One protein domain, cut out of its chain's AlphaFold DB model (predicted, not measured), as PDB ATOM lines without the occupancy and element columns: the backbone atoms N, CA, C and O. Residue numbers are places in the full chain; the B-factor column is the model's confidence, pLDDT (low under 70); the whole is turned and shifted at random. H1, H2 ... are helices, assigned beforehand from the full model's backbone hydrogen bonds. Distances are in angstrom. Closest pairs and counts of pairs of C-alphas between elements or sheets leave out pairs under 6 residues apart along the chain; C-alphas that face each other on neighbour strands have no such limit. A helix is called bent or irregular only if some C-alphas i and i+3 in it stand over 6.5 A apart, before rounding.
ATOM      1  N   LEU A 137     -32.910 -40.512 -24.874       74.06
ATOM      2  CA  LEU A 137     -34.017 -39.584 -25.088       74.06
ATOM      3  C   LEU A 137     -34.336 -39.425 -26.582       74.06
ATOM      4  O   LEU A 137     -35.505 -39.464 -26.953       74.06
ATOM      5  N   LEU A 138     -33.319 -39.332 -27.442       73.94
ATOM      6  CA  LEU A 138     -33.502 -39.248 -28.892       73.94
ATOM      7  C   LEU A 138     -34.103 -40.536 -29.470       73.94
ATOM      8  O   LEU A 138     -35.035 -40.465 -30.262       73.94
ATOM      9  N   ILE A 139     -33.636 -41.711 -29.031       76.00
ATOM     10  CA  ILE A 139     -34.205 -43.007 -29.439       76.00
ATOM     11  C   ILE A 139     -35.669 -43.121 -29.002       76.00
ATOM     12  O   ILE A 139     -36.506 -43.563 -29.786       76.00
ATOM     13  N   ILE A 140     -35.986 -42.711 -27.769       80.94
ATOM     14  CA  ILE A 140     -37.362 -42.719 -27.261       80.94
ATOM     15  C   ILE A 140     -38.246 -41.835 -28.136       80.94
ATOM     16  O   ILE A 140     -39.287 -42.315 -28.570       80.94
ATOM     17  N   ILE A 141     -37.810 -40.609 -28.447       81.00
ATOM     18  CA  ILE A 141     -38.546 -39.675 -29.312       81.00
ATOM     19  C   ILE A 141     -38.744 -40.254 -30.720       81.00
ATOM     20  O   ILE A 141     -39.828 -40.174 -31.292       81.00
ATOM     21  N   LEU A 142     -37.711 -40.886 -31.277       78.62
ATOM     22  CA  LEU A 142     -37.760 -41.447 -32.626       78.62
ATOM     23  C   LEU A 142     -38.727 -42.638 -32.730       78.62
ATOM     24  O   LEU A 142     -39.345 -42.850 -33.770       78.62
ATOM     25  N   ILE A 143     -38.884 -43.408 -31.648       83.50
ATOM     26  CA  ILE A 143     -39.840 -44.521 -31.570       83.50
ATOM     27  C   ILE A 143     -41.244 -44.026 -31.196       83.50
ATOM     28  O   ILE A 143     -42.231 -44.550 -31.715       83.50
ATOM     29  N   SER A 144     -41.367 -43.034 -30.307       88.00
ATOM     30  CA  SER A 144     -42.665 -42.512 -29.865       88.00
ATOM     31  C   SER A 144     -43.388 -41.773 -30.982       88.00
ATOM     32  O   SER A 144     -44.593 -41.971 -31.136       88.00
ATOM     33  N   ASN A 145     -42.671 -41.007 -31.806       86.00
ATOM     34  CA  ASN A 145     -43.264 -40.192 -32.861       86.00
ATOM     35  C   ASN A 145     -44.173 -40.997 -33.826       86.00
ATOM     36  O   ASN A 145     -45.362 -40.678 -33.932       86.00
ATOM     37  N   PRO A 146     -43.725 -42.100 -34.467       87.12
ATOM     38  CA  PRO A 146     -44.592 -42.890 -35.346       87.12
ATOM     39  C   PRO A 146     -45.753 -43.568 -34.605       87.12
ATOM     40  O   PRO A 146     -46.836 -43.720 -35.174       87.12
ATOM     41  N   ILE A 147     -45.573 -43.945 -33.335       88.75
ATOM     42  CA  ILE A 147     -46.633 -44.551 -32.515       88.75
ATOM     43  C   ILE A 147     -47.724 -43.518 -32.212       88.75
ATOM     44  O   ILE A 147     -48.909 -43.787 -32.416       88.75
ATOM     45  N   LEU A 148     -47.332 -42.324 -31.763       90.50
ATOM     46  CA  LEU A 148     -48.243 -41.219 -31.479       90.50
ATOM     47  C   LEU A 148     -48.920 -40.716 -32.758       90.50
ATOM     48  O   LEU A 148     -50.120 -40.445 -32.755       90.50
ATOM     49  N   GLY A 149     -48.185 -40.645 -33.867       88.25
ATOM     50  CA  GLY A 149     -48.728 -40.303 -35.176       88.25
ATOM     51  C   GLY A 149     -49.751 -41.329 -35.665       88.25
ATOM     52  O   GLY A 149     -50.833 -40.945 -36.108       88.25
ATOM     53  N   GLY A 150     -49.465 -42.625 -35.510       89.56
ATOM     54  CA  GLY A 150     -50.400 -43.710 -35.815       89.56
ATOM     55  C   GLY A 150     -51.657 -43.672 -34.943       89.56
ATOM     56  O   GLY A 150     -52.769 -43.790 -35.464       89.56
ATOM     57  N   TYR A 151     -51.501 -43.426 -33.638       92.25
ATOM     58  CA  TYR A 151     -52.629 -43.214 -32.728       92.25
ATOM     59  C   TYR A 151     -53.485 -42.029 -33.175       92.25
ATOM     60  O   TYR A 151     -54.695 -42.179 -33.315       92.25
ATOM     61  N   ASN A 152     -52.880 -40.868 -33.438       91.44
ATOM     62  CA  ASN A 152     -53.607 -39.668 -33.849       91.44
ATOM     63  C   ASN A 152     -54.315 -39.871 -35.193       91.44
ATOM     64  O   ASN A 152     -55.458 -39.452 -35.353       91.44
ATOM     65  N   LEU A 153     -53.682 -40.566 -36.141       91.94
ATOM     66  CA  LEU A 153     -54.306 -40.900 -37.415       91.94
ATOM     67  C   LEU A 153     -55.551 -41.768 -37.201       91.94
ATOM     68  O   LEU A 153     -56.602 -41.452 -37.749       91.94
ATOM     69  N   HIS A 154     -55.457 -42.814 -36.382       91.19
ATOM     70  CA  HIS A 154     -56.586 -43.690 -36.075       91.19
ATOM     71  C   HIS A 154     -57.685 -42.960 -35.288       91.19
ATOM     72  O   HIS A 154     -58.849 -42.985 -35.676       91.19
ATOM     73  N   HIS A 155     -57.318 -42.282 -34.199       90.50
ATOM     74  CA  HIS A 155     -58.242 -41.633 -33.268       90.50
ATOM     75  C   HIS A 155     -58.987 -40.461 -33.899       90.50
ATOM     76  O   HIS A 155     -60.187 -40.315 -33.700       90.50
ATOM     77  N   PHE A 156     -58.312 -39.631 -34.692       90.75
ATOM     78  CA  PHE A 156     -58.964 -38.493 -35.336       90.75
ATOM     79  C   PHE A 156     -59.596 -38.847 -36.686       90.75
ATOM     80  O   PHE A 156     -60.295 -38.003 -37.248       90.75
ATOM     81  N   THR A 157     -59.433 -40.069 -37.207       90.94
ATOM     82  CA  THR A 157     -60.190 -40.510 -38.390       90.94
ATOM     83  C   THR A 157     -61.667 -40.614 -38.027       90.94
ATOM     84  O   THR A 157     -62.035 -41.340 -37.112       90.94
ATOM     85  N   ASN A 158     -62.523 -39.891 -38.754       84.50
ATOM     86  CA  ASN A 158     -63.958 -39.799 -38.465       84.50
ATOM     87  C   ASN A 158     -64.260 -39.336 -37.029       84.50
ATOM     88  O   ASN A 158     -65.167 -39.856 -36.387       84.50
ATOM     89  N   TYR A 159     -63.517 -38.337 -36.545       88.50
ATOM     90  CA  TYR A 159     -63.526 -37.900 -35.148       88.50
ATOM     91  C   TYR A 159     -64.923 -37.692 -34.538       88.50
ATOM     92  O   TYR A 159     -65.176 -38.123 -33.417       88.50
ATOM     93  N   TYR A 160     -65.860 -37.097 -35.285       87.00
ATOM     94  CA  TYR A 160     -67.237 -36.902 -34.821       87.00
ATOM     95  C   TYR A 160     -67.948 -38.217 -34.457       87.00
ATOM     96  O   TYR A 160     -68.698 -38.266 -33.484       87.00
ATOM     97  N   ASN A 161     -67.688 -39.294 -35.203       85.94
ATOM     98  CA  ASN A 161     -68.333 -40.594 -35.006       85.94
ATOM     99  C   ASN A 161     -67.827 -41.331 -33.759       85.94
ATOM    100  O   ASN A 161     -68.445 -42.311 -33.351       85.94
ATOM    101  N   ASN A 162     -66.734 -40.870 -33.143       84.44
ATOM    102  CA  ASN A 162     -66.233 -41.447 -31.896       84.44
ATOM    103  C   ASN A 162     -67.063 -41.019 -30.681       84.44
ATOM    104  O   ASN A 162     -66.943 -41.621 -29.614       84.44
ATOM    105  N   PHE A 163     -67.901 -39.989 -30.823       84.44
ATOM    106  CA  PHE A 163     -68.774 -39.528 -29.754       84.44
ATOM    107  C   PHE A 163     -70.108 -40.268 -29.795       84.44
ATOM    108  O   PHE A 163     -70.849 -40.212 -30.779       84.44
ATOM    109  N   ASN A 164     -70.455 -40.929 -28.690       80.88
ATOM    110  CA  ASN A 164     -71.753 -41.582 -28.567       80.88
ATOM    111  C   ASN A 164     -72.871 -40.534 -28.535       80.88
ATOM    112  O   ASN A 164     -72.756 -39.493 -27.883       80.88
ATOM    113  N   GLN A 165     -74.008 -40.847 -29.160       75.88
ATOM    114  CA  GLN A 165     -75.159 -39.941 -29.222       75.88
ATOM    115  C   GLN A 165     -75.638 -39.504 -27.825       75.88
ATOM    116  O   GLN A 165     -76.023 -38.352 -27.643       75.88
ATOM    117  N   SER A 166     -75.530 -40.373 -26.814       70.56
ATOM    118  CA  SER A 166     -75.826 -40.034 -25.416       70.56
ATOM    119  C   SER A 166     -74.880 -38.978 -24.833       70.56
ATOM    120  O   SER A 166     -75.328 -38.100 -24.107       70.56
ATOM    121  N   GLN A 167     -73.587 -39.018 -25.179       75.75
ATOM    122  CA  GLN A 167     -72.591 -38.042 -24.714       75.75
ATOM    123  C   GLN A 167     -72.834 -36.664 -25.325       75.75
ATOM    124  O   GLN A 167     -72.718 -35.647 -24.645       75.75
ATOM    125  N   LEU A 168     -73.205 -36.639 -26.607       78.69
ATOM    126  CA  LEU A 168     -73.575 -35.412 -27.303       78.69
ATOM    127  C   LEU A 168     -74.844 -34.809 -26.682       78.69
ATOM    128  O   LEU A 168     -74.870 -33.622 -26.368       78.69
ATOM    129  N   ILE A 169     -75.868 -35.628 -26.417       75.69
ATOM    130  CA  ILE A 169     -77.110 -35.170 -25.776       75.69
ATOM    131  C   ILE A 169     -76.841 -34.590 -24.379       75.69
ATOM    132  O   ILE A 169     -77.343 -33.511 -24.080       75.69
ATOM    133  N   ASP A 170     -76.022 -35.240 -23.548       75.50
ATOM    134  CA  ASP A 170     -75.718 -34.756 -22.192       75.50
ATOM    135  C   ASP A 170     -74.992 -33.392 -22.191       75.50
ATOM    136  O   ASP A 170     -75.163 -32.589 -21.271       75.50
ATOM    137  N   ILE A 171     -74.203 -33.095 -23.229       74.75
ATOM    138  CA  ILE A 171     -73.437 -31.843 -23.338       74.75
ATOM    139  C   ILE A 171     -74.258 -30.696 -23.918       74.75
ATOM    140  O   ILE A 171     -74.150 -29.571 -23.424       74.75
ATOM    141  N   THR A 226     -79.945 -28.239 -32.683       69.69
ATOM    142  CA  THR A 226     -79.558 -28.760 -34.003       69.69
ATOM    143  C   THR A 226     -78.459 -27.925 -34.652       69.69
ATOM    144  O   THR A 226     -77.523 -28.499 -35.207       69.69
ATOM    145  N   ASP A 227     -78.523 -26.599 -34.530       78.25
ATOM    146  CA  ASP A 227     -77.523 -25.698 -35.112       78.25
ATOM    147  C   ASP A 227     -76.172 -25.816 -34.392       78.25
ATOM    148  O   ASP A 227     -75.135 -25.958 -35.043       78.25
ATOM    149  N   GLU A 228     -76.175 -25.876 -33.056       79.94
ATOM    150  CA  GLU A 228     -74.960 -26.107 -32.262       79.94
ATOM    151  C   GLU A 228     -74.324 -27.476 -32.552       79.94
ATOM    152  O   GLU A 228     -73.100 -27.586 -32.652       79.94
ATOM    153  N   LEU A 229     -75.136 -28.522 -32.754       83.44
ATOM    154  CA  LEU A 229     -74.643 -29.853 -33.113       83.44
ATOM    155  C   LEU A 229     -74.016 -29.874 -34.516       83.44
ATOM    156  O   LEU A 229     -72.996 -30.538 -34.728       83.44
ATOM    157  N   MET A 230     -74.597 -29.144 -35.474       85.38
ATOM    158  CA  MET A 230     -74.015 -28.996 -36.810       85.38
ATOM    159  C   MET A 230     -72.711 -28.195 -36.777       85.38
ATOM    160  O   MET A 230     -71.746 -28.588 -37.437       85.38
ATOM    161  N   GLU A 231     -72.636 -27.118 -35.987       86.00
ATOM    162  CA  GLU A 231     -71.382 -26.384 -35.789       86.00
ATOM    163  C   GLU A 231     -70.322 -27.251 -35.086       86.00
ATOM    164  O   GLU A 231     -69.160 -27.239 -35.498       86.00
ATOM    165  N   PHE A 232     -70.703 -28.073 -34.104       87.75
ATOM    166  CA  PHE A 232     -69.801 -29.027 -33.451       87.75
ATOM    167  C   PHE A 232     -69.239 -30.053 -34.434       87.75
ATOM    168  O   PHE A 232     -68.022 -30.253 -34.497       87.75
ATOM    169  N   LYS A 233     -70.107 -30.667 -35.247       89.38
ATOM    170  CA  LYS A 233     -69.691 -31.608 -36.292       89.38
ATOM    171  C   LYS A 233     -68.728 -30.943 -37.273       89.38
ATOM    172  O   LYS A 233     -67.664 -31.487 -37.549       89.38
ATOM    173  N   ARG A 234     -69.054 -29.733 -37.733       92.31
ATOM    174  CA  ARG A 234     -68.205 -28.940 -38.631       92.31
ATOM    175  C   ARG A 234     -66.807 -28.718 -38.046       92.31
ATOM    176  O   ARG A 234     -65.821 -28.888 -38.762       92.31
ATOM    177  N   VAL A 235     -66.700 -28.340 -36.769       88.75
ATOM    178  CA  VAL A 235     -65.399 -28.149 -36.101       88.75
ATOM    179  C   VAL A 235     -64.640 -29.477 -35.997       88.75
ATOM    180  O   VAL A 235     -63.451 -29.511 -36.318       88.75
ATOM    181  N   CYS A 236     -65.319 -30.570 -35.635       89.06
ATOM    182  CA  CYS A 236     -64.719 -31.905 -35.560       89.06
ATOM    183  C   CYS A 236     -64.187 -32.386 -36.915       89.06
ATOM    184  O   CYS A 236     -63.066 -32.883 -36.976       89.06
ATOM    185  N   ASP A 237     -64.942 -32.199 -37.998       90.25
ATOM    186  CA  ASP A 237     -64.550 -32.617 -39.347       90.25
ATOM    187  C   ASP A 237     -63.330 -31.826 -39.847       90.25
ATOM    188  O   ASP A 237     -62.382 -32.393 -40.398       90.25
ATOM    189  N   VAL A 238     -63.304 -30.506 -39.612       89.94
ATOM    190  CA  VAL A 238     -62.154 -29.666 -39.986       89.94
ATOM    191  C   VAL A 238     -60.915 -30.041 -39.169       89.94
ATOM    192  O   VAL A 238     -59.822 -30.146 -39.732       89.94
ATOM    193  N   MET A 239     -61.074 -30.262 -37.862       87.69
ATOM    194  CA  MET A 239     -59.984 -30.657 -36.969       87.69
ATOM    195  C   MET A 239     -59.444 -32.046 -37.333       87.69
ATOM    196  O   MET A 239     -58.237 -32.189 -37.521       87.69
ATOM    197  N   SER A 240     -60.333 -33.018 -37.550       90.81
ATOM    198  CA  SER A 240     -60.028 -34.365 -38.048       90.81
ATOM    199  C   SER A 240     -59.196 -34.307 -39.324       90.81
ATOM    200  O   SER A 240     -58.070 -34.799 -39.359       90.81
ATOM    201  N   MET A 241     -59.683 -33.610 -40.355       90.88
ATOM    202  CA  MET A 241     -58.980 -33.515 -41.632       90.88
ATOM    203  C   MET A 241     -57.577 -32.909 -41.475       90.88
ATOM    204  O   MET A 241     -56.636 -33.348 -42.138       90.88
ATOM    205  N   LYS A 242     -57.420 -31.882 -40.632       89.69
ATOM    206  CA  LYS A 242     -56.126 -31.216 -40.424       89.69
ATOM    207  C   LYS A 242     -55.151 -32.085 -39.639       89.69
ATOM    208  O   LYS A 242     -54.008 -32.201 -40.071       89.69
ATOM    209  N   ILE A 243     -55.601 -32.707 -38.551       89.38
ATOM    210  CA  ILE A 243     -54.773 -33.588 -37.724       89.38
ATOM    211  C   ILE A 243     -54.378 -34.833 -38.511       89.38
ATOM    212  O   ILE A 243     -53.197 -35.138 -38.582       89.38
ATOM    213  N   CYS A 244     -55.316 -35.504 -39.184       90.38
ATOM    214  CA  CYS A 244     -55.005 -36.698 -39.968       90.38
ATOM    215  C   CYS A 244     -54.016 -36.399 -41.099       90.38
ATOM    216  O   CYS A 244     -53.080 -37.165 -41.300       90.38
ATOM    217  N   ARG A 245     -54.171 -35.275 -41.816       89.44
ATOM    218  CA  ARG A 245     -53.186 -34.863 -42.833       89.44
ATOM    219  C   ARG A 245     -51.820 -34.604 -42.211       89.44
ATOM    220  O   ARG A 245     -50.826 -35.059 -42.757       89.44
ATOM    221  N   TYR A 246     -51.779 -33.889 -41.091       89.06
ATOM    222  CA  TYR A 246     -50.543 -33.603 -40.372       89.06
ATOM    223  C   TYR A 246     -49.840 -34.889 -39.917       89.06
ATOM    224  O   TYR A 246     -48.701 -35.121 -40.302       89.06
ATOM    225  N   SER A 247     -50.539 -35.769 -39.197       88.75
ATOM    226  CA  SER A 247     -50.003 -37.055 -38.744       88.75
ATOM    227  C   SER A 247     -49.585 -37.955 -39.906       88.75
ATOM    228  O   SER A 247     -48.574 -38.637 -39.807       88.75
ATOM    229  N   PHE A 248     -50.313 -37.936 -41.027       89.19
ATOM    230  CA  PHE A 248     -49.926 -38.687 -42.219       89.19
ATOM    231  C   PHE A 248     -48.611 -38.175 -42.817       89.19
ATOM    232  O   PHE A 248     -47.722 -38.975 -43.096       89.19
ATOM    233  N   TYR A 249     -48.478 -36.860 -43.014       85.88
ATOM    234  CA  TYR A 249     -47.251 -36.286 -43.568       85.88
ATOM    235  C   TYR A 249     -46.065 -36.418 -42.620       85.88
ATOM    236  O   TYR A 249     -44.959 -36.590 -43.105       85.88
ATOM    237  N   GLU A 250     -46.275 -36.395 -41.310       84.25
ATOM    238  CA  GLU A 250     -45.180 -36.638 -40.374       84.25
ATOM    239  C   GLU A 250     -44.702 -38.094 -40.440       84.25
ATOM    240  O   GLU A 250     -43.530 -38.362 -40.672       84.25
ATOM    241  N   VAL A 251     -45.621 -39.054 -40.297       83.62
ATOM    242  CA  VAL A 251     -45.265 -40.480 -40.190       83.62
ATOM    243  C   VAL A 251     -44.789 -41.051 -41.523       83.62
ATOM    244  O   VAL A 251     -43.858 -41.852 -41.569       83.62
ATOM    245  N   PHE A 252     -45.445 -40.678 -42.622       83.12
ATOM    246  CA  PHE A 252     -45.167 -41.240 -43.943       83.12
ATOM    247  C   PHE A 252     -44.404 -40.289 -44.857       83.12
ATOM    248  O   PHE A 252     -43.922 -40.734 -45.897       83.12
ATOM    249  N   GLY A 253     -44.284 -39.003 -44.518       79.25
ATOM    250  CA  GLY A 253     -43.637 -38.018 -45.386       79.25
ATOM    251  C   GLY A 253     -42.187 -38.365 -45.664       79.25
ATOM    252  O   GLY A 253     -41.792 -38.348 -46.824       79.25
ATOM    253  N   GLU A 254     -41.426 -38.777 -44.649       72.56
ATOM    254  CA  GLU A 254     -40.037 -39.214 -44.828       72.56
ATOM    255  C   GLU A 254     -39.924 -40.434 -45.746       72.56
ATOM    256  O   GLU A 254     -39.069 -40.472 -46.629       72.56
ATOM    257  N   ILE A 255     -40.827 -41.410 -45.602       77.62
ATOM    258  CA  ILE A 255     -40.852 -42.617 -46.440       77.62
ATOM    259  C   ILE A 255     -41.195 -42.252 -47.887       77.62
ATOM    260  O   ILE A 255     -40.499 -42.662 -48.817       77.62
ATOM    261  N   ILE A 256     -42.251 -41.459 -48.090       78.56
ATOM    262  CA  ILE A 256     -42.674 -40.983 -49.412       78.56
ATOM    263  C   ILE A 256     -41.542 -40.185 -50.059       78.56
ATOM    264  O   ILE A 256     -41.265 -40.358 -51.245       78.56
ATOM    265  N   PHE A 257     -40.859 -39.350 -49.283       71.12
ATOM    266  CA  PHE A 257     -39.758 -38.528 -49.758       71.12
ATOM    267  C   PHE A 257     -38.506 -39.354 -50.076       71.12
ATOM    268  O   PHE A 257     -37.865 -39.124 -51.103       71.12
ATOM    269  N   GLY A 258     -38.197 -40.372 -49.271       70.56
ATOM    270  CA  GLY A 258     -37.137 -41.340 -49.544       70.56
ATOM    271  C   GLY A 258     -37.396 -42.121 -50.834       70.56
ATOM    272  O   GLY A 258     -36.523 -42.201 -51.699       70.56
ATOM    273  N   ILE A 259     -38.622 -42.616 -51.025       77.94
ATOM    274  CA  ILE A 259     -39.039 -43.301 -52.259       77.94
ATOM    275  C   ILE A 259     -38.985 -42.347 -53.455       77.94
ATOM    276  O   ILE A 259     -38.469 -42.720 -54.507       77.94
ATOM    277  N   PHE A 260     -39.475 -41.114 -53.305       77.88
ATOM    278  CA  PHE A 260     -39.416 -40.098 -54.354       77.88
ATOM    279  C   PHE A 260     -37.970 -39.790 -54.758       77.88
ATOM    280  O   PHE A 260     -37.674 -39.689 -55.943       77.88
ATOM    281  N   SER A 261     -37.055 -39.717 -53.793       70.81
ATOM    282  CA  SER A 261     -35.634 -39.459 -54.042       70.81
ATOM    283  C   SER A 261     -34.955 -40.622 -54.757       70.81
ATOM    284  O   SER A 261     -34.221 -40.407 -55.721       70.81
ATOM    285  N   LEU A 262     -35.261 -41.860 -54.360       72.50
ATOM    286  CA  LEU A 262     -34.809 -43.066 -55.060       72.50
ATOM    287  C   LEU A 262     -35.356 -43.133 -56.490       72.50
ATOM    288  O   LEU A 262     -34.627 -43.469 -57.425       72.50
ATOM    289  N   LEU A 263     -36.628 -42.779 -56.676       79.00
ATOM    290  CA  LEU A 263     -37.268 -42.715 -57.985       79.00
ATOM    291  C   LEU A 263     -36.631 -41.630 -58.856       79.00
ATOM    292  O   LEU A 263     -36.354 -41.883 -60.024       79.00
ATOM    293  N   LEU A 264     -36.336 -40.458 -58.294       70.62
ATOM    294  CA  LEU A 264     -35.685 -39.361 -59.001       70.62
ATOM    295  C   LEU A 264     -34.250 -39.738 -59.397       70.62
ATOM    296  O   LEU A 264     -33.874 -39.549 -60.548       70.62
ATOM    297  N   MET A 265     -33.492 -40.395 -58.514       68.25
ATOM    298  CA  MET A 265     -32.187 -40.978 -58.856       68.25
ATOM    299  C   MET A 265     -32.275 -42.025 -59.978       68.25
ATOM    300  O   MET A 265     -31.431 -42.038 -60.874       68.25
ATOM    301  N   SER A 266     -33.294 -42.887 -59.945       68.12
ATOM    302  CA  SER A 266     -33.518 -43.935 -60.952       68.12
ATOM    303  C   SER A 266     -33.917 -43.357 -62.317       68.12
ATOM    304  O   SER A 266     -33.349 -43.725 -63.349       68.12
ATOM    305  N   LEU A 267     -34.851 -42.399 -62.333       71.06
ATOM    306  CA  LEU A 267     -35.331 -41.718 -63.541       71.06
ATOM    307  C   LEU A 267     -34.269 -40.820 -64.164       71.06
ATOM    308  O   LEU A 267     -34.198 -40.723 -65.388       71.06
ATOM    309  N   CYS A 268     -33.421 -40.197 -63.342       66.56
ATOM    310  CA  CYS A 268     -32.348 -39.350 -63.837       66.56
ATOM    311  C   CYS A 268     -31.286 -40.117 -64.627       66.56
ATOM    312  O   CYS A 268     -30.456 -39.419 -65.205       66.56
ATOM    313  N   LYS A 269     -31.305 -41.476 -64.666       57.81
ATOM    314  CA  LYS A 269     -30.372 -42.356 -65.411       57.81
ATOM    315  C   LYS A 269     -29.053 -41.630 -65.652       57.81
ATOM    316  O   LYS A 269     -28.727 -41.343 -66.802       57.81
ATOM    317  N   LEU A 270     -28.384 -41.218 -64.564       55.19
ATOM    318  CA  LEU A 270     -27.203 -40.359 -64.651       55.19
ATOM    319  C   LEU A 270     -26.269 -41.042 -65.647       55.19
ATOM    320  O   LEU A 270     -25.848 -42.165 -65.366       55.19
ATOM    321  N   PRO A 271     -26.049 -40.475 -66.848       47.22
ATOM    322  CA  PRO A 271     -25.379 -41.202 -67.904       47.22
ATOM    323  C   PRO A 271     -23.940 -41.382 -67.449       47.22
ATOM    324  O   PRO A 271     -23.138 -40.458 -67.560       47.22
ATOM    325  N   CYS A 272     -23.625 -42.572 -66.925       50.56
ATOM    326  CA  CYS A 272     -22.331 -42.968 -66.362       50.56
ATOM    327  C   CYS A 272     -21.153 -42.845 -67.345       50.56
ATOM    328  O   CYS A 272     -20.059 -43.295 -67.033       50.56
ATOM    329  N   ASN A 273     -21.361 -42.248 -68.519       48.88
ATOM    330  CA  ASN A 273     -20.393 -42.160 -69.596       48.88
ATOM    331  C   ASN A 273     -19.737 -40.778 -69.749       48.88
ATOM    332  O   ASN A 273     -18.695 -40.700 -70.379       48.88
ATOM    333  N   ASN A 274     -20.279 -39.703 -69.153       53.12
ATOM    334  CA  ASN A 274     -19.645 -38.373 -69.184       53.12
ATOM    335  C   ASN A 274     -19.415 -37.840 -67.764       53.12
ATOM    336  O   ASN A 274     -20.249 -37.119 -67.204       53.12
ATOM    337  N   GLY A 275     -18.252 -38.184 -67.198       55.16
ATOM    338  CA  GLY A 275     -17.862 -37.904 -65.807       55.16
ATOM    339  C   GLY A 275     -17.929 -36.432 -65.376       55.16
ATOM    340  O   GLY A 275     -18.139 -36.160 -64.196       55.16
ATOM    341  N   ASN A 276     -17.852 -35.484 -66.315       56.31
ATOM    342  CA  ASN A 276     -17.950 -34.055 -65.998       56.31
ATOM    343  C   ASN A 276     -19.397 -33.589 -65.772       56.31
ATOM    344  O   ASN A 276     -19.637 -32.793 -64.876       56.31
ATOM    345  N   SER A 277     -20.384 -34.124 -66.499       54.00
ATOM    346  CA  SER A 277     -21.793 -33.709 -66.345       54.00
ATOM    347  C   SER A 277     -22.429 -34.209 -65.039       54.00
ATOM    348  O   SER A 277     -23.188 -33.487 -64.392       54.00
ATOM    349  N   ILE A 278     -22.058 -35.416 -64.597       57.25
ATOM    350  CA  ILE A 278     -22.556 -36.024 -63.354       57.25
ATOM    351  C   ILE A 278     -22.054 -35.261 -62.119       57.25
ATOM    352  O   ILE A 278     -22.814 -35.084 -61.164       57.25
ATOM    353  N   ARG A 279     -20.809 -34.757 -62.147       58.81
ATOM    354  CA  ARG A 279     -20.209 -33.988 -61.041       58.81
ATOM    355  C   ARG A 279     -20.937 -32.677 -60.732       58.81
ATOM    356  O   ARG A 279     -20.906 -32.249 -59.583       58.81
ATOM    357  N   PHE A 280     -21.601 -32.063 -61.713       57.50
ATOM    358  CA  PHE A 280     -22.369 -30.827 -61.507       57.50
ATOM    359  C   PHE A 280     -23.859 -31.079 -61.234       57.50
ATOM    360  O   PHE A 280     -24.475 -30.339 -60.472       57.50
ATOM    361  N   MET A 281     -24.441 -32.145 -61.798       62.03
ATOM    362  CA  MET A 281     -25.854 -32.496 -61.587       62.03
ATOM    363  C   MET A 281     -26.143 -32.997 -60.165       62.03
ATOM    364  O   MET A 281     -27.151 -32.610 -59.582       62.03
ATOM    365  N   MET A 282     -25.256 -33.813 -59.581       65.25
ATOM    366  CA  MET A 282     -25.460 -34.377 -58.237       65.25
ATOM    367  C   MET A 282     -25.599 -33.311 -57.131       65.25
ATOM    368  O   MET A 282     -26.567 -33.380 -56.372       65.25
ATOM    369  N   PRO A 283     -24.726 -32.288 -57.042       65.75
ATOM    370  CA  PRO A 283     -24.874 -31.210 -56.061       65.75
ATOM    371  C   PRO A 283     -26.138 -30.389 -56.250       65.75
ATOM    372  O   PRO A 283     -26.787 -30.046 -55.270       65.75
ATOM    373  N   ILE A 284     -26.514 -30.082 -57.494       67.75
ATOM    374  CA  ILE A 284     -27.721 -29.297 -57.781       67.75
ATOM    375  C   ILE A 284     -28.966 -30.072 -57.344       67.75
ATOM    376  O   ILE A 284     -29.856 -29.513 -56.708       67.75
ATOM    377  N   LEU A 285     -29.004 -31.373 -57.629       67.75
ATOM    378  CA  LEU A 285     -30.087 -32.266 -57.233       67.75
ATOM    379  C   LEU A 285     -30.143 -32.428 -55.707       67.75
ATOM    380  O   LEU A 285     -31.226 -32.380 -55.131       67.75
ATOM    381  N   PHE A 286     -28.987 -32.500 -55.039       67.31
ATOM    382  CA  PHE A 286     -28.889 -32.487 -53.577       67.31
ATOM    383  C   PHE A 286     -29.350 -31.155 -52.963       67.31
ATOM    384  O   PHE A 286     -30.085 -31.149 -51.980       67.31
ATOM    385  N   ILE A 287     -28.978 -30.014 -53.547       70.19
ATOM    386  CA  ILE A 287     -29.423 -28.686 -53.095       70.19
ATOM    387  C   ILE A 287     -30.939 -28.547 -53.266       70.19
ATOM    388  O   ILE A 287     -31.615 -28.094 -52.343       70.19
ATOM    389  N   LEU A 288     -31.484 -28.969 -54.411       70.06
ATOM    390  CA  LEU A 288     -32.922 -28.955 -54.671       70.06
ATOM    391  C   LEU A 288     -33.672 -29.872 -53.697       70.06
ATOM    392  O   LEU A 288     -34.685 -29.466 -53.134       70.06
ATOM    393  N   TYR A 289     -33.141 -31.071 -53.444       72.25
ATOM    394  CA  TYR A 289     -33.645 -32.001 -52.435       72.25
ATOM    395  C   TYR A 289     -33.690 -31.349 -51.047       72.25
ATOM    396  O   TYR A 289     -34.744 -31.313 -50.413       72.25
ATOM    397  N   MET A 290     -32.580 -30.750 -50.606       70.69
ATOM    398  CA  MET A 290     -32.501 -30.064 -49.315       70.69
ATOM    399  C   MET A 290     -33.468 -28.876 -49.238       70.69
ATOM    400  O   MET A 290     -34.033 -28.616 -48.179       70.69
ATOM    401  N   LEU A 291     -33.683 -28.151 -50.340       72.38
ATOM    402  CA  LEU A 291     -34.629 -27.037 -50.400       72.38
ATOM    403  C   LEU A 291     -36.080 -27.516 -50.261       72.38
ATOM    404  O   LEU A 291     -36.826 -26.953 -49.463       72.38
ATOM    405  N   ILE A 292     -36.473 -28.558 -51.002       76.19
ATOM    406  CA  ILE A 292     -37.824 -29.134 -50.933       76.19
ATOM    407  C   ILE A 292     -38.089 -29.677 -49.528       76.19
ATOM    408  O   ILE A 292     -39.119 -29.349 -48.938       76.19
ATOM    409  N   TYR A 293     -37.137 -30.431 -48.970       75.25
ATOM    410  CA  TYR A 293     -37.225 -30.947 -47.603       75.25
ATOM    411  C   TYR A 293     -37.434 -29.819 -46.589       75.25
ATOM    412  O   TYR A 293     -38.289 -29.910 -45.716       75.25
ATOM    413  N   ARG A 294     -36.725 -28.695 -46.746       73.62
ATOM    414  CA  ARG A 294     -36.870 -27.529 -45.864       73.62
ATOM    415  C   ARG A 294     -38.221 -26.846 -45.994       73.62
ATOM    416  O   ARG A 294     -38.809 -26.497 -44.978       73.62
ATOM    417  N   ILE A 295     -38.715 -26.639 -47.214       75.56
ATOM    418  CA  ILE A 295     -40.045 -26.048 -47.426       75.56
ATOM    419  C   ILE A 295     -41.110 -26.933 -46.772       75.56
ATOM    420  O   ILE A 295     -42.017 -26.415 -46.118       75.56
ATOM    421  N   LEU A 296     -40.967 -28.254 -46.893       78.12
ATOM    422  CA  LEU A 296     -41.847 -29.213 -46.240       78.12
ATOM    423  C   LEU A 296     -41.731 -29.146 -44.710       78.12
ATOM    424  O   LEU A 296     -42.754 -29.038 -44.044       78.12
ATOM    425  N   ALA A 297     -40.518 -29.114 -44.154       75.31
ATOM    426  CA  ALA A 297     -40.293 -28.986 -42.713       75.31
ATOM    427  C   ALA A 297     -40.876 -27.678 -42.147       75.31
ATOM    428  O   ALA A 297     -41.542 -27.686 -41.116       75.31
ATOM    429  N   PHE A 298     -40.719 -26.549 -42.850       78.56
ATOM    430  CA  PHE A 298     -41.357 -25.284 -42.468       78.56
ATOM    431  C   PHE A 298     -42.884 -25.363 -42.531       78.56
ATOM    432  O   PHE A 298     -43.568 -24.840 -41.653       78.56
ATOM    433  N   TYR A 299     -43.428 -26.014 -43.558       82.38
ATOM    434  CA  TYR A 299     -44.865 -26.237 -43.679       82.38
ATOM    435  C   TYR A 299     -45.407 -27.081 -42.518       82.38
ATOM    436  O   TYR A 299     -46.409 -26.700 -41.907       82.38
ATOM    437  N   ILE A 300     -44.717 -28.174 -42.180       79.81
ATOM    438  CA  ILE A 300     -45.024 -29.040 -41.037       79.81
ATOM    439  C   ILE A 300     -44.969 -28.216 -39.751       79.81
ATOM    440  O   ILE A 300     -45.986 -28.132 -39.072       79.81
ATOM    441  N   LEU A 301     -43.874 -27.493 -39.488       82.88
ATOM    442  CA  LEU A 301     -43.709 -26.638 -38.307       82.88
ATOM    443  C   LEU A 301     -44.860 -25.634 -38.143       82.88
ATOM    444  O   LEU A 301     -45.416 -25.492 -37.053       82.88
ATOM    445  N   ILE A 302     -45.244 -24.934 -39.216       84.50
ATOM    446  CA  ILE A 302     -46.352 -23.969 -39.179       84.50
ATOM    447  C   ILE A 302     -47.656 -24.673 -38.796       84.50
ATOM    448  O   ILE A 302     -48.425 -24.148 -37.986       84.50
ATOM    449  N   ILE A 303     -47.920 -25.855 -39.354       85.50
ATOM    450  CA  ILE A 303     -49.106 -26.641 -39.008       85.50
ATOM    451  C   ILE A 303     -49.040 -27.117 -37.560       85.50
ATOM    452  O   ILE A 303     -50.034 -26.964 -36.849       85.50
ATOM    453  N   THR A 304     -47.894 -27.618 -37.098       86.00
ATOM    454  CA  THR A 304     -47.690 -28.041 -35.713       86.00
ATOM    455  C   THR A 304     -47.980 -26.896 -34.758       86.00
ATOM    456  O   THR A 304     -48.756 -27.061 -33.824       86.00
ATOM    457  N   ILE A 305     -47.445 -25.700 -35.020       86.75
ATOM    458  CA  ILE A 305     -47.691 -24.510 -34.197       86.75
ATOM    459  C   ILE A 305     -49.188 -24.182 -34.154       86.75
ATOM    460  O   ILE A 305     -49.719 -23.910 -33.077       86.75
ATOM    461  N   LYS A 306     -49.895 -24.255 -35.290       89.88
ATOM    462  CA  LYS A 306     -51.351 -24.049 -35.329       89.88
ATOM    463  C   LYS A 306     -52.094 -25.105 -34.508       89.88
ATOM    464  O   LYS A 306     -52.922 -24.751 -33.680       89.88
ATOM    465  N   ILE A 307     -51.797 -26.390 -34.678       85.81
ATOM    466  CA  ILE A 307     -52.471 -27.465 -33.929       85.81
ATOM    467  C   ILE A 307     -52.177 -27.354 -32.424       85.81
ATOM    468  O   ILE A 307     -53.092 -27.475 -31.605       85.81
ATOM    469  N   THR A 308     -50.935 -27.048 -32.048       86.12
ATOM    470  CA  THR A 308     -50.534 -26.787 -30.658       86.12
ATOM    471  C   THR A 308     -51.299 -25.605 -30.082       86.12
ATOM    472  O   THR A 308     -51.816 -25.692 -28.971       86.12
ATOM    473  N   PHE A 309     -51.436 -24.519 -30.843       87.50
ATOM    474  CA  PHE A 309     -52.208 -23.349 -30.445       87.50
ATOM    475  C   PHE A 309     -53.670 -23.695 -30.139       87.50
ATOM    476  O   PHE A 309     -54.179 -23.335 -29.077       87.50
ATOM    477  N   TYR A 310     -54.329 -24.457 -31.019       83.19
ATOM    478  CA  TYR A 310     -55.696 -24.923 -30.770       83.19
ATOM    479  C   TYR A 310     -55.776 -25.856 -29.569       83.19
ATOM    480  O   TYR A 310     -56.687 -25.705 -28.758       83.19
ATOM    481  N   SER A 311     -54.817 -26.765 -29.404       82.81
ATOM    482  CA  SER A 311     -54.760 -27.660 -28.242       82.81
ATOM    483  C   SER A 311     -54.646 -26.857 -26.939       82.81
ATOM    484  O   SER A 311     -55.391 -27.103 -25.993       82.81
ATOM    485  N   ILE A 312     -53.806 -25.816 -26.914       85.31
ATOM    486  CA  ILE A 312     -53.641 -24.915 -25.763       85.31
ATOM    487  C   ILE A 312     -54.923 -24.130 -25.470       85.31
ATOM    488  O   ILE A 312     -55.341 -24.081 -24.313       85.31
ATOM    489  N   ILE A 313     -55.568 -23.538 -26.482       84.94
ATOM    490  CA  ILE A 313     -56.846 -22.819 -26.300       84.94
ATOM    491  C   ILE A 313     -57.920 -23.759 -25.757       84.94
ATOM    492  O   ILE A 313     -58.685 -23.390 -24.869       84.94
ATOM    493  N   THR A 314     -57.948 -24.983 -26.271       80.62
ATOM    494  CA  THR A 314     -58.912 -26.016 -25.895       80.62
ATOM    495  C   THR A 314     -58.718 -26.448 -24.433       80.62
ATOM    496  O   THR A 314     -59.693 -26.552 -23.691       80.62
ATOM    497  N   MET A 315     -57.466 -26.585 -23.974       80.06
ATOM    498  CA  MET A 315     -57.124 -26.887 -22.575       80.06
ATOM    499  C   MET A 315     -57.329 -25.697 -21.622       80.06
ATOM    500  O   MET A 315     -57.785 -25.865 -20.490       80.06
ATOM    501  N   LYS A 316     -56.953 -24.483 -22.047       85.44
ATOM    502  CA  LYS A 316     -56.961 -23.255 -21.236       85.44
ATOM    503  C   LYS A 316     -57.543 -22.079 -22.036       85.44
ATOM    504  O   LYS A 316     -56.801 -21.213 -22.503       85.44
ATOM    505  N   PRO A 317     -58.880 -21.962 -22.113       81.38
ATOM    506  CA  PRO A 317     -59.540 -20.953 -22.943       81.38
ATOM    507  C   PRO A 317     -59.258 -19.512 -22.499       81.38
ATOM    508  O   PRO A 317     -59.330 -18.601 -23.312       81.38
ATOM    509  N   GLN A 318     -58.878 -19.285 -21.235       83.50
ATOM    510  CA  GLN A 318     -58.513 -17.955 -20.723       83.50
ATOM    511  C   GLN A 318     -57.325 -17.327 -21.469       83.50
ATOM    512  O   GLN A 318     -57.221 -16.105 -21.522       83.50
ATOM    513  N   ILE A 319     -56.459 -18.150 -22.072       83.81
ATOM    514  CA  ILE A 319     -55.270 -17.702 -22.805       83.81
ATOM    515  C   ILE A 319     -55.657 -16.866 -24.033       83.81
ATOM    516  O   ILE A 319     -54.928 -15.945 -24.391       83.81
ATOM    517  N   ILE A 320     -56.826 -17.107 -24.639       84.81
ATOM    518  CA  ILE A 320     -57.257 -16.375 -25.840       84.81
ATOM    519  C   ILE A 320     -57.408 -14.866 -25.594       84.81
ATOM    520  O   ILE A 320     -57.188 -14.068 -26.501       84.81
ATOM    521  N   ASN A 321     -57.726 -14.476 -24.356       84.62
ATOM    522  CA  ASN A 321     -57.889 -13.076 -23.964       84.62
ATOM    523  C   ASN A 321     -56.544 -12.351 -23.807       84.62
ATOM    524  O   ASN A 321     -56.511 -11.125 -23.788       84.62
ATOM    525  N   TRP A 322     -55.447 -13.098 -23.674       87.25
ATOM    526  CA  TRP A 322     -54.098 -12.560 -23.495       87.25
ATOM    527  C   TRP A 322     -53.364 -12.394 -24.830       87.25
ATOM    528  O   TRP A 322     -52.344 -11.711 -24.894       87.25
ATOM    529  N   ILE A 323     -53.863 -13.024 -25.897       85.38
ATOM    530  CA  ILE A 323     -53.220 -13.028 -27.209       85.38
ATOM    531  C   ILE A 323     -53.809 -11.905 -28.080       85.38
ATOM    532  O   ILE A 323     -55.029 -11.836 -28.243       85.38
ATOM    533  N   PRO A 324     -52.966 -11.050 -28.690       87.19
ATOM    534  CA  PRO A 324     -53.407 -10.052 -29.658       87.19
ATOM    535  C   PRO A 324     -54.183 -10.670 -30.827       87.19
ATOM    536  O   PRO A 324     -53.725 -11.647 -31.419       87.19
ATOM    537  N   TYR A 325     -55.289 -10.035 -31.229       84.38
ATOM    538  CA  TYR A 325     -56.193 -10.513 -32.289       84.38
ATOM    539  C   TYR A 325     -55.480 -10.931 -33.589       84.38
ATOM    540  O   TYR A 325     -55.815 -11.948 -34.196       84.38
ATOM    541  N   TYR A 326     -54.462 -10.176 -34.012       85.19
ATOM    542  CA  TYR A 326     -53.684 -10.480 -35.218       85.19
ATOM    543  C   TYR A 326     -52.924 -11.810 -35.120       85.19
ATOM    544  O   TYR A 326     -52.838 -12.547 -36.103       85.19
ATOM    545  N   ILE A 327     -52.412 -12.144 -33.933       84.38
ATOM    546  CA  ILE A 327     -51.699 -13.400 -33.678       84.38
ATOM    547  C   ILE A 327     -52.697 -14.561 -33.671       84.38
ATOM    548  O   ILE A 327     -52.455 -15.582 -34.314       84.38
ATOM    549  N   THR A 328     -53.851 -14.388 -33.024       83.31
ATOM    550  CA  THR A 328     -54.953 -15.363 -33.037       83.31
ATOM    551  C   THR A 328     -55.451 -15.630 -34.458       83.31
ATOM    552  O   THR A 328     -55.691 -16.780 -34.816       83.31
ATOM    553  N   TYR A 329     -55.567 -14.590 -35.289       83.75
ATOM    554  CA  TYR A 329     -55.959 -14.722 -36.692       83.75
ATOM    555  C   TYR A 329     -54.911 -15.484 -37.511       83.75
ATOM    556  O   TYR A 329     -55.255 -16.424 -38.227       83.75
ATOM    557  N   PHE A 330     -53.626 -15.147 -37.364       84.06
ATOM    558  CA  PHE A 330     -52.535 -15.829 -38.066       84.06
ATOM    559  C   PHE A 330     -52.446 -17.323 -37.706       84.06
ATOM    560  O   PHE A 330     -52.280 -18.183 -38.581       84.06
ATOM    561  N   LEU A 331     -52.612 -17.636 -36.419       84.38
ATOM    562  CA  LEU A 331     -52.583 -18.995 -35.880       84.38
ATOM    563  C   LEU A 331     -53.893 -19.764 -36.085       84.38
ATOM    564  O   LEU A 331     -53.927 -20.974 -35.862       84.38
ATOM    565  N   SER A 332     -54.950 -19.101 -36.560       83.94
ATOM    566  CA  SER A 332     -56.216 -19.769 -36.828       83.94
ATOM    567  C   SER A 332     -56.081 -20.820 -37.940       83.94
ATOM    568  O   SER A 332     -55.327 -20.683 -38.919       83.94
ATOM    569  N   ILE A 333     -56.808 -21.919 -37.764       82.25
ATOM    570  CA  ILE A 333     -57.052 -22.921 -38.788       82.25
ATOM    571  C   ILE A 333     -58.166 -22.357 -39.659       82.25
ATOM    572  O   ILE A 333     -59.194 -21.903 -39.160       82.25
ATOM    573  N   HIS A 334     -57.960 -22.389 -40.974       80.56
ATOM    574  CA  HIS A 334     -58.970 -21.938 -41.922       80.56
ATOM    575  C   HIS A 334     -60.313 -22.624 -41.629       80.56
ATOM    576  O   HIS A 334     -60.356 -23.845 -41.481       80.56
ATOM    577  N   ASN A 335     -61.377 -21.826 -41.543       79.75
ATOM    578  CA  ASN A 335     -62.731 -22.214 -41.140       79.75
ATOM    579  C   ASN A 335     -62.957 -22.494 -39.647       79.75
ATOM    580  O   ASN A 335     -64.073 -22.849 -39.306       79.75
ATOM    581  N   ILE A 336     -62.000 -22.305 -38.738       82.81
ATOM    582  CA  ILE A 336     -62.273 -22.350 -37.291       82.81
ATOM    583  C   ILE A 336     -61.915 -20.992 -36.700       82.81
ATOM    584  O   ILE A 336     -60.742 -20.629 -36.649       82.81
ATOM    585  N   ASN A 337     -62.909 -20.237 -36.233       84.00
ATOM    586  CA  ASN A 337     -62.640 -18.968 -35.568       84.00
ATOM    587  C   ASN A 337     -62.537 -19.221 -34.058       84.00
ATOM    588  O   ASN A 337     -63.557 -19.511 -33.437       84.00
ATOM    589  N   PRO A 338     -61.349 -19.080 -33.442       78.56
ATOM    590  CA  PRO A 338     -61.159 -19.428 -32.039       78.56
ATOM    591  C   PRO A 338     -61.985 -18.557 -31.079       78.56
ATOM    592  O   PRO A 338     -62.256 -19.003 -29.970       78.56
ATOM    593  N   TYR A 339     -62.432 -17.359 -31.487       80.38
ATOM    594  CA  TYR A 339     -63.333 -16.526 -30.680       80.38
ATOM    595  C   TYR A 339     -64.803 -16.948 -30.803       80.38
ATOM    596  O   TYR A 339     -65.523 -16.922 -29.809       80.38
ATOM    597  N   LYS A 340     -65.251 -17.345 -32.004       83.81
ATOM    598  CA  LYS A 340     -66.641 -17.777 -32.242       83.81
ATOM    599  C   LYS A 340     -66.872 -19.210 -31.752       83.81
ATOM    600  O   LYS A 340     -67.858 -19.483 -31.082       83.81
ATOM    601  N   ASP A 341     -65.928 -20.099 -32.042       85.44
ATOM    602  CA  ASP A 341     -66.034 -21.541 -31.805       85.44
ATOM    603  C   ASP A 341     -65.501 -21.952 -30.410       85.44
ATOM    604  O   ASP A 341     -65.337 -23.137 -30.124       85.44
ATOM    605  N   LEU A 342     -65.212 -20.994 -29.514       84.25
ATOM    606  CA  LEU A 342     -64.600 -21.257 -28.201       84.25
ATOM    607  C   LEU A 342     -65.455 -22.177 -27.314       84.25
ATOM    608  O   LEU A 342     -64.924 -23.027 -26.594       84.25
ATOM    609  N   SER A 343     -66.779 -22.003 -27.349       83.50
ATOM    610  CA  SER A 343     -67.735 -22.838 -26.610       83.50
ATOM    611  C   SER A 343     -67.674 -24.294 -27.072       83.50
ATOM    612  O   SER A 343     -67.595 -25.195 -26.236       83.50
ATOM    613  N   ILE A 344     -67.626 -24.506 -28.387       85.06
ATOM    614  CA  ILE A 344     -67.533 -25.815 -29.039       85.06
ATOM    615  C   ILE A 344     -66.186 -26.470 -28.727       85.06
ATOM    616  O   ILE A 344     -66.152 -27.614 -28.285       85.06
ATOM    617  N   LEU A 345     -65.072 -25.742 -28.858       85.00
ATOM    618  CA  LEU A 345     -63.739 -26.254 -28.513       85.00
ATOM    619  C   LEU A 345     -63.683 -26.731 -27.055       85.00
ATOM    620  O   LEU A 345     -63.184 -27.816 -26.764       85.00
ATOM    621  N   LYS A 346     -64.282 -25.975 -26.127       84.44
ATOM    622  CA  LYS A 346     -64.368 -26.373 -24.714       84.44
ATOM    623  C   LYS A 346     -65.194 -27.647 -24.503       84.44
ATOM    624  O   LYS A 346     -64.892 -28.418 -23.593       84.44
ATOM    625  N   GLN A 347     -66.243 -27.864 -25.295       85.38
ATOM    626  CA  GLN A 347     -67.033 -29.097 -25.251       85.38
ATOM    627  C   GLN A 347     -66.240 -30.288 -25.797       85.38
ATOM    628  O   GLN A 347     -66.233 -31.337 -25.157       85.38
ATOM    629  N   ILE A 348     -65.502 -30.106 -26.898       85.69
ATOM    630  CA  ILE A 348     -64.598 -31.128 -27.447       85.69
ATOM    631  C   ILE A 348     -63.551 -31.527 -26.394       85.69
ATOM    632  O   ILE A 348     -63.370 -32.715 -26.144       85.69
ATOM    633  N   TYR A 349     -62.945 -30.561 -25.687       85.31
ATOM    634  CA  TYR A 349     -61.998 -30.866 -24.604       85.31
ATOM    635  C   TYR A 349     -62.594 -31.751 -23.511       85.31
ATOM    636  O   TYR A 349     -61.945 -32.668 -23.021       85.31
ATOM    637  N   LYS A 350     -63.831 -31.454 -23.102       85.56
ATOM    638  CA  LYS A 350     -64.515 -32.223 -22.059       85.56
ATOM    639  C   LYS A 350     -64.842 -33.645 -22.506       85.56
ATOM    640  O   LYS A 350     -64.879 -34.531 -21.661       85.56
ATOM    641  N   LEU A 351     -65.111 -33.840 -23.796       86.00
ATOM    642  CA  LEU A 351     -65.408 -35.152 -24.366       86.00
ATOM    643  C   LEU A 351     -64.157 -36.006 -24.559       86.00
ATOM    644  O   LEU A 351     -64.219 -37.215 -24.364       86.00
ATOM    645  N   ASP A 352     -63.041 -35.388 -24.940       86.56
ATOM    646  CA  ASP A 352     -61.834 -36.097 -25.360       86.56
ATOM    647  C   ASP A 352     -60.551 -35.439 -24.832       86.56
ATOM    648  O   ASP A 352     -59.633 -35.056 -25.560       86.56
ATOM    649  N   GLU A 353     -60.480 -35.314 -23.509       88.12
ATOM    650  CA  GLU A 353     -59.312 -34.756 -22.826       88.12
ATOM    651  C   GLU A 353     -58.035 -35.561 -23.126       88.12
ATOM    652  O   GLU A 353     -56.950 -34.992 -23.270       88.12
ATOM    653  N   PHE A 354     -58.149 -36.888 -23.219       88.44
ATOM    654  CA  PHE A 354     -57.009 -37.774 -23.436       88.44
ATOM    655  C   PHE A 354     -56.461 -37.679 -24.864       88.44
ATOM    656  O   PHE A 354     -55.252 -37.504 -25.029       88.44
ATOM    657  N   GLY A 355     -57.327 -37.714 -25.885       88.38
ATOM    658  CA  GLY A 355     -56.910 -37.570 -27.279       88.38
ATOM    659  C   GLY A 355     -56.216 -36.234 -27.537       88.38
ATOM    660  O   GLY A 355     -55.160 -36.199 -28.166       88.38
ATOM    661  N   ILE A 356     -56.728 -35.142 -26.961       88.44
ATOM    662  CA  ILE A 356     -56.114 -33.811 -27.096       88.44
ATOM    663  C   ILE A 356     -54.762 -33.723 -26.374       88.44
ATOM    664  O   ILE A 356     -53.841 -33.084 -26.883       88.44
ATOM    665  N   LYS A 357     -54.593 -34.381 -25.219       88.50
ATOM    666  CA  LYS A 357     -53.290 -34.449 -24.531       88.50
ATOM    667  C   LYS A 357     -52.251 -35.222 -25.340       88.50
ATOM    668  O   LYS A 357     -51.110 -34.775 -25.423       88.50
ATOM    669  N   ILE A 358     -52.642 -36.343 -25.947       89.69
ATOM    670  CA  ILE A 358     -51.757 -37.105 -26.837       89.69
ATOM    671  C   ILE A 358     -51.382 -36.276 -28.067       89.69
ATOM    672  O   ILE A 358     -50.209 -36.223 -28.432       89.69
ATOM    673  N   LEU A 359     -52.349 -35.583 -28.670       90.81
ATOM    674  CA  LEU A 359     -52.095 -34.682 -29.792       90.81
ATOM    675  C   LEU A 359     -51.097 -33.580 -29.418       90.81
ATOM    676  O   LEU A 359     -50.186 -33.284 -30.185       90.81
ATOM    677  N   TRP A 360     -51.246 -32.987 -28.233       88.94
ATOM    678  CA  TRP A 360     -50.324 -31.968 -27.745       88.94
ATOM    679  C   TRP A 360     -48.906 -32.517 -27.538       88.94
ATOM    680  O   TRP A 360     -47.948 -31.869 -27.954       88.94
ATOM    681  N   LEU A 361     -48.771 -33.714 -26.952       89.38
ATOM    682  CA  LEU A 361     -47.476 -34.379 -26.774       89.38
ATOM    683  C   LEU A 361     -46.802 -34.658 -28.125       89.38
ATOM    684  O   LEU A 361     -45.646 -34.296 -28.311       89.38
ATOM    685  N   PHE A 362     -47.553 -35.210 -29.079       90.25
ATOM    686  CA  PHE A 362     -47.092 -35.457 -30.447       90.25
ATOM    687  C   PHE A 362     -46.599 -34.174 -31.128       90.25
ATOM    688  O   PHE A 362     -45.517 -34.133 -31.704       90.25
ATOM    689  N   CYS A 363     -47.357 -33.081 -31.018       89.19
ATOM    690  CA  CYS A 363     -46.926 -31.801 -31.564       89.19
ATOM    691  C   CYS A 363     -45.661 -31.259 -30.881       89.19
ATOM    692  O   CYS A 363     -44.830 -30.648 -31.549       89.19
ATOM    693  N   LEU A 364     -45.501 -31.455 -29.569       86.81
ATOM    694  CA  LEU A 364     -44.309 -31.016 -28.842       86.81
ATOM    695  C   LEU A 364     -43.071 -31.807 -29.282       86.81
ATOM    696  O   LEU A 364     -42.037 -31.193 -29.547       86.81
ATOM    697  N   GLU A 365     -43.197 -33.128 -29.427       87.38
ATOM    698  CA  GLU A 365     -42.141 -33.986 -29.980       87.38
ATOM    699  C   GLU A 365     -41.721 -33.510 -31.376       87.38
ATOM    700  O   GLU A 365     -40.532 -33.309 -31.615       87.38
ATOM    701  N   ASN A 366     -42.670 -33.184 -32.255       85.00
ATOM    702  CA  ASN A 366     -42.347 -32.744 -33.617       85.00
ATOM    703  C   ASN A 366     -41.736 -31.344 -33.669       85.00
ATOM    704  O   ASN A 366     -40.835 -31.099 -34.470       85.00
ATOM    705  N   VAL A 367     -42.164 -30.415 -32.804       85.38
ATOM    706  CA  VAL A 367     -41.474 -29.120 -32.663       85.38
ATOM    707  C   VAL A 367     -40.044 -29.341 -32.191       85.38
ATOM    708  O   VAL A 367     -39.138 -28.694 -32.710       85.38
ATOM    709  N   TYR A 368     -39.824 -30.249 -31.239       82.44
ATOM    710  CA  TYR A 368     -38.489 -30.567 -30.747       82.44
ATOM    711  C   TYR A 368     -37.608 -31.178 -31.843       82.44
ATOM    712  O   TYR A 368     -36.515 -30.663 -32.072       82.44
ATOM    713  N   ILE A 369     -38.095 -32.199 -32.559       78.31
ATOM    714  CA  ILE A 369     -37.394 -32.828 -33.690       78.31
ATOM    715  C   ILE A 369     -37.060 -31.762 -34.729       78.31
ATOM    716  O   ILE A 369     -35.885 -31.516 -35.005       78.31
ATOM    717  N   THR A 370     -38.073 -31.032 -35.203       76.81
ATOM    718  CA  THR A 370     -37.895 -30.006 -36.232       76.81
ATOM    719  C   THR A 370     -36.916 -28.935 -35.774       76.81
ATOM    720  O   THR A 370     -36.062 -28.539 -36.554       76.81
ATOM    721  N   PHE A 371     -36.981 -28.458 -34.529       73.81
ATOM    722  CA  PHE A 371     -36.053 -27.445 -34.025       73.81
ATOM    723  C   PHE A 371     -34.629 -27.990 -33.864       73.81
ATOM    724  O   PHE A 371     -33.678 -27.290 -34.208       73.81
ATOM    725  N   SER A 372     -34.471 -29.231 -33.397       70.62
ATOM    726  CA  SER A 372     -33.164 -29.881 -33.246       70.62
ATOM    727  C   SER A 372     -32.466 -30.088 -34.593       70.62
ATOM    728  O   SER A 372     -31.299 -29.731 -34.732       70.62
ATOM    729  N   GLU A 373     -33.197 -30.537 -35.615       66.75
ATOM    730  CA  GLU A 373     -32.671 -30.717 -36.971       66.75
ATOM    731  C   GLU A 373     -32.510 -29.383 -37.712       66.75
ATOM    732  O   GLU A 373     -31.543 -29.163 -38.449       66.75
ATOM    733  N   SER A 374     -33.454 -28.460 -37.515       63.75
ATOM    734  CA  SER A 374     -33.478 -27.198 -38.248       63.75
ATOM    735  C   SER A 374     -32.492 -26.185 -37.695       63.75
ATOM    736  O   SER A 374     -31.962 -25.438 -38.497       63.75
ATOM    737  N   MET A 375     -32.199 -26.110 -36.393       58.22
ATOM    738  CA  MET A 375     -31.353 -25.028 -35.857       58.22
ATOM    739  C   MET A 375     -29.919 -25.051 -36.393       58.22
ATOM    740  O   MET A 375     -29.400 -24.003 -36.788       58.22
ATOM    741  N   GLU A 376     -29.287 -26.221 -36.481       58.06
ATOM    742  CA  GLU A 376     -27.941 -26.329 -37.058       58.06
ATOM    743  C   GLU A 376     -27.947 -25.988 -38.553       58.06
ATOM    744  O   GLU A 376     -27.128 -25.202 -39.039       58.06
ATOM    745  N   LEU A 377     -28.928 -26.507 -39.290       55.19
ATOM    746  CA  LEU A 377     -29.047 -26.292 -40.730       55.19
ATOM    747  C   LEU A 377     -29.524 -24.879 -41.096       55.19
ATOM    748  O   LEU A 377     -29.141 -24.362 -42.149       55.19
ATOM    749  N   PHE A 378     -30.324 -24.244 -40.243       50.28
ATOM    750  CA  PHE A 378     -30.835 -22.883 -40.375       50.28
ATOM    751  C   PHE A 378     -29.734 -21.867 -40.103       50.28
ATOM    752  O   PHE A 378     -29.604 -20.916 -40.864       50.28
ATOM    753  N   MET A 379     -28.865 -22.103 -39.115       56.31
ATOM    754  CA  MET A 379     -27.671 -21.276 -38.907       56.31
ATOM    755  C   MET A 379     -26.717 -21.343 -40.104       56.31
ATOM    756  O   MET A 379     -26.188 -20.315 -40.532       56.31
ATOM    757  N   VAL A 380     -26.533 -22.527 -40.697       57.41
ATOM    758  CA  VAL A 380     -25.752 -22.685 -41.935       57.41
ATOM    759  C   VAL A 380     -26.436 -21.984 -43.113       57.41
ATOM    760  O   VAL A 380     -25.776 -21.292 -43.884       57.41
ATOM    761  N   PHE A 381     -27.757 -22.101 -43.241       52.66
ATOM    762  CA  PHE A 381     -28.521 -21.466 -44.315       52.66
ATOM    763  C   PHE A 381     -28.553 -19.942 -44.213       52.66
ATOM    764  O   PHE A 381     -28.335 -19.274 -45.215       52.66
ATOM    765  N   ILE A 382     -28.770 -19.392 -43.018       60.12
ATOM    766  CA  ILE A 382     -28.684 -17.957 -42.750       60.12
ATOM    767  C   ILE A 382     -27.286 -17.462 -43.090       60.12
ATOM    768  O   ILE A 382     -27.174 -16.454 -43.773       60.12
ATOM    769  N   LYS A 383     -26.220 -18.172 -42.700       64.81
ATOM    770  CA  LYS A 383     -24.853 -17.807 -43.107       64.81
ATOM    771  C   LYS A 383     -24.691 -17.785 -44.628       64.81
ATOM    772  O   LYS A 383     -24.100 -16.843 -45.145       64.81
ATOM    773  N   LEU A 384     -25.246 -18.768 -45.337       58.78
ATOM    774  CA  LEU A 384     -25.215 -18.849 -46.801       58.78
ATOM    775  C   LEU A 384     -26.007 -17.715 -47.465       58.78
ATOM    776  O   LEU A 384     -25.496 -17.060 -48.367       58.78
ATOM    777  N   ILE A 385     -27.215 -17.426 -46.976       61.91
ATOM    778  CA  ILE A 385     -28.032 -16.294 -47.425       61.91
ATOM    779  C   ILE A 385     -27.328 -14.976 -47.127       61.91
ATOM    780  O   ILE A 385     -27.249 -14.138 -48.011       61.91
ATOM    781  N   PHE A 386     -26.795 -14.768 -45.924       64.25
ATOM    782  CA  PHE A 386     -26.051 -13.553 -45.595       64.25
ATOM    783  C   PHE A 386     -24.785 -13.426 -46.437       64.25
ATOM    784  O   PHE A 386     -24.427 -12.311 -46.793       64.25
ATOM    785  N   SER A 387     -24.123 -14.534 -46.775       66.62
ATOM    786  CA  SER A 387     -22.995 -14.537 -47.708       66.62
ATOM    787  C   SER A 387     -23.444 -14.094 -49.102       66.62
ATOM    788  O   SER A 387     -22.890 -13.142 -49.643       66.62
ATOM    789  N   LEU A 388     -24.523 -14.677 -49.634       61.97
ATOM    790  CA  LEU A 388     -25.113 -14.296 -50.923       61.97
ATOM    791  C   LEU A 388     -25.623 -12.850 -50.937       61.97
ATOM    792  O   LEU A 388     -25.355 -12.123 -51.881       61.97
ATOM    793  N   ILE A 389     -26.305 -12.397 -49.884       66.00
ATOM    794  CA  ILE A 389     -26.793 -11.021 -49.742       66.00
ATOM    795  C   ILE A 389     -25.619 -10.052 -49.625       66.00
ATOM    796  O   ILE A 389     -25.648  -9.012 -50.269       66.00
ATOM    797  N   ARG A 390     -24.565 -10.377 -48.861       65.94
ATOM    798  CA  ARG A 390     -23.333  -9.571 -48.826       65.94
ATOM    799  C   ARG A 390     -22.666  -9.518 -50.193       65.94
ATOM    800  O   ARG A 390     -22.183  -8.456 -50.562       65.94
ATOM    801  N   LYS A 391     -22.649 -10.625 -50.939       65.88
ATOM    802  CA  LYS A 391     -22.129 -10.663 -52.310       65.88
ATOM    803  C   LYS A 391     -22.964  -9.789 -53.245       65.88
ATOM    804  O   LYS A 391     -22.389  -8.966 -53.936       65.88
ATOM    805  N   ILE A 392     -24.295  -9.879 -53.198       64.62
ATOM    806  CA  ILE A 392     -25.211  -9.039 -53.992       64.62
ATOM    807  C   ILE A 392     -25.103  -7.560 -53.594       64.62
ATOM    808  O   ILE A 392     -25.115  -6.698 -54.464       64.62
ATOM    809  N   LEU A 393     -24.965  -7.248 -52.302       60.03
ATOM    810  CA  LEU A 393     -24.744  -5.882 -51.813       60.03
ATOM    811  C   LEU A 393     -23.407  -5.324 -52.308       60.03
ATOM    812  O   LEU A 393     -23.388  -4.211 -52.818       60.03
ATOM    813  N   LYS A 394     -22.325  -6.112 -52.251       61.09
ATOM    814  CA  LYS A 394     -21.032  -5.740 -52.847       61.09
ATOM    815  C   LYS A 394     -21.132  -5.561 -54.364       61.09
ATOM    816  O   LYS A 394     -20.586  -4.605 -54.896       61.09
ATOM    817  N   TYR A 395     -21.869  -6.430 -55.054       52.53
ATOM    818  CA  TYR A 395     -22.122  -6.313 -56.495       52.53
ATOM    819  C   TYR A 395     -22.935  -5.059 -56.837       52.53
ATOM    820  O   TYR A 395     -22.695  -4.429 -57.859       52.53
ATOM    821  N   ASN A 396     -23.877  -4.663 -55.979       48.22
ATOM    822  CA  ASN A 396     -24.628  -3.419 -56.133       48.22
ATOM    823  C   ASN A 396     -23.775  -2.177 -55.835       48.22
ATOM    824  O   ASN A 396     -23.985  -1.161 -56.486       48.22
ATOM    825  N   GLU A 397     -22.813  -2.249 -54.910       45.88
ATOM    826  CA  GLU A 397     -21.821  -1.182 -54.696       45.88
ATOM    827  C   GLU A 397     -20.880  -1.037 -55.905       45.88
ATOM    828  O   GLU A 397     -20.596   0.084 -56.318       45.88
ATOM    829  N   LEU A 398     -20.476  -2.147 -56.535       44.50
ATOM    830  CA  LEU A 398     -19.700  -2.156 -57.785       44.50
ATOM    831  C   LEU A 398     -20.519  -1.653 -58.992       44.50
ATOM    832  O   LEU A 398     -20.037  -0.821 -59.757       44.50
ATOM    833  N   ASN A 399     -21.788  -2.052 -59.114       41.34
ATOM    834  CA  ASN A 399     -22.696  -1.570 -60.165       41.34
ATOM    835  C   ASN A 399     -23.109  -0.099 -59.990       41.34
ATOM    836  O   ASN A 399     -23.550   0.528 -60.953       41.34
ATOM    837  N   PHE A 400     -22.958   0.483 -58.794       37.31
ATOM    838  CA  PHE A 400     -23.171   1.920 -58.586       37.31
ATOM    839  C   PHE A 400     -22.075   2.772 -59.251       37.31
ATOM    840  O   PHE A 400     -22.309   3.947 -59.534       37.31
ATOM    841  N   TYR A 401     -20.915   2.177 -59.560       38.12
ATOM    842  CA  TYR A 401     -19.827   2.816 -60.307       38.12
ATOM    843  C   TYR A 401     -19.830   2.505 -61.811       38.12
ATOM    844  O   TYR A 401     -19.146   3.195 -62.561       38.12
TER     845      TYR A 401
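AT A GLANCE: This is residues 137 to 171 and 226 to 401 of the 470 residues of an uncharacterized protein of Theileria annulata (UniProt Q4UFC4). The long helix H5 is the core, crossed by the longer helix H9, while arm H4a of the bent helix H4 packs on H5 and arm H4b runs loosely beside it. H1 packs on H4a and H9, the short H6, H7 and H8 gather at the last residues of H5, and residues 379 to 401 stick out as an arm. The printed part has 211 residues with nine named helices, H1 to H9 in order, and no named strand: all helix. It is loose, with a radius of gyration of the C-alphas of 22.5 A, and elongated, spanning 72 by 46 by 35 A.

HOW THE PARTS SIT: H1, residues 137 to 156, has a kink of 28 degrees near residue 144. H4, residues 226 to 267, was assigned as one helix by its hydrogen bonds but is bent: C-alphas 251 and 254 are 7.1 A apart, and arms H4a, residues 226 to 251, and H4b, residues 254 to 267, stand at a steep tilt of 52 degrees. H1 touches H4a, closest C-alphas Leu 153 and Cys 244, 5.0 A apart. H2, residues 159 to 162, touches H4a, closest C-alphas Tyr 160 and Cys 236, 5.6 A. The hub is H5, residues 275 to 315, which touches five helices. It touches H4a, closest C-alphas Tyr 246 and Ile 300, 7.2 A, at a shallow tilt of 32 degrees, only just short of steep, opposite ways. H4b is close to H5 but not clearly touching, closest C-alphas Ser 261 and Tyr 289, 7.9 A. H6, residues 317 to 321, and H5 touch only at the corner, and only just, with 3 pairs of C-alphas within 8 A; the closest are Ile 313 and Ile 319, 6.4 A. H7, residues 325 to 331, only just touches H5, with 3 such pairs; the closest are Lys 306 and Leu 331, 5.2 A. H8, residues 342 to 351, touches H5, closest C-alphas Thr 314 and Leu 345, 5.5 A, about perpendicular at 90 degrees. H3, residues 165 to 171, is close to H8 but not clearly touching, closest C-alphas Ile 171 and Gln 347, 7.2 A. H9, residues 353 to 399, touches H5 with residues 356 to 370 alone, closest C-alphas Thr 304 and Cys 363, 5.7 A, at a steep tilt of 46 degrees, opposite ways. H9 touches H1 too, closest C-alphas Leu 148 and Phe 362, 6.0 A. Every O i to N i+4 pair is within hydrogen-bond range in H3, H4a, H4b, H7 and H8, against 14 of 16 in H1, 33 of 37 in H5, 41 of 43 in H9 and 0 of 1 in H6, where 2 of 2 O i to N i+3 pairs are; H2 is too short for an O i to N i+4 pair.

IN THESE COORDINATES: H1 begins at C-alpha 137 (-34.017, -39.584, -25.088). H4a is 36.8 A long and H5 59.4 A. H9, 61.9 A long with a kink of 43 degrees near residue 376, ends at C-alpha 399 (-22.696, -1.570, -60.165).

THE WHOLE: The C-alphas farthest apart are Ser 166 and Tyr 401, 78.7 A. Residues 172 to 225 are not printed; C-alphas 171 and 226 are 12.7 A apart across this cut. Of the links that are printed whole, none is long. Mean pLDDT of the printed part is 77.2; residue 226, residues 265 to 266, 268 to 286 and 373 to 401 are under 70.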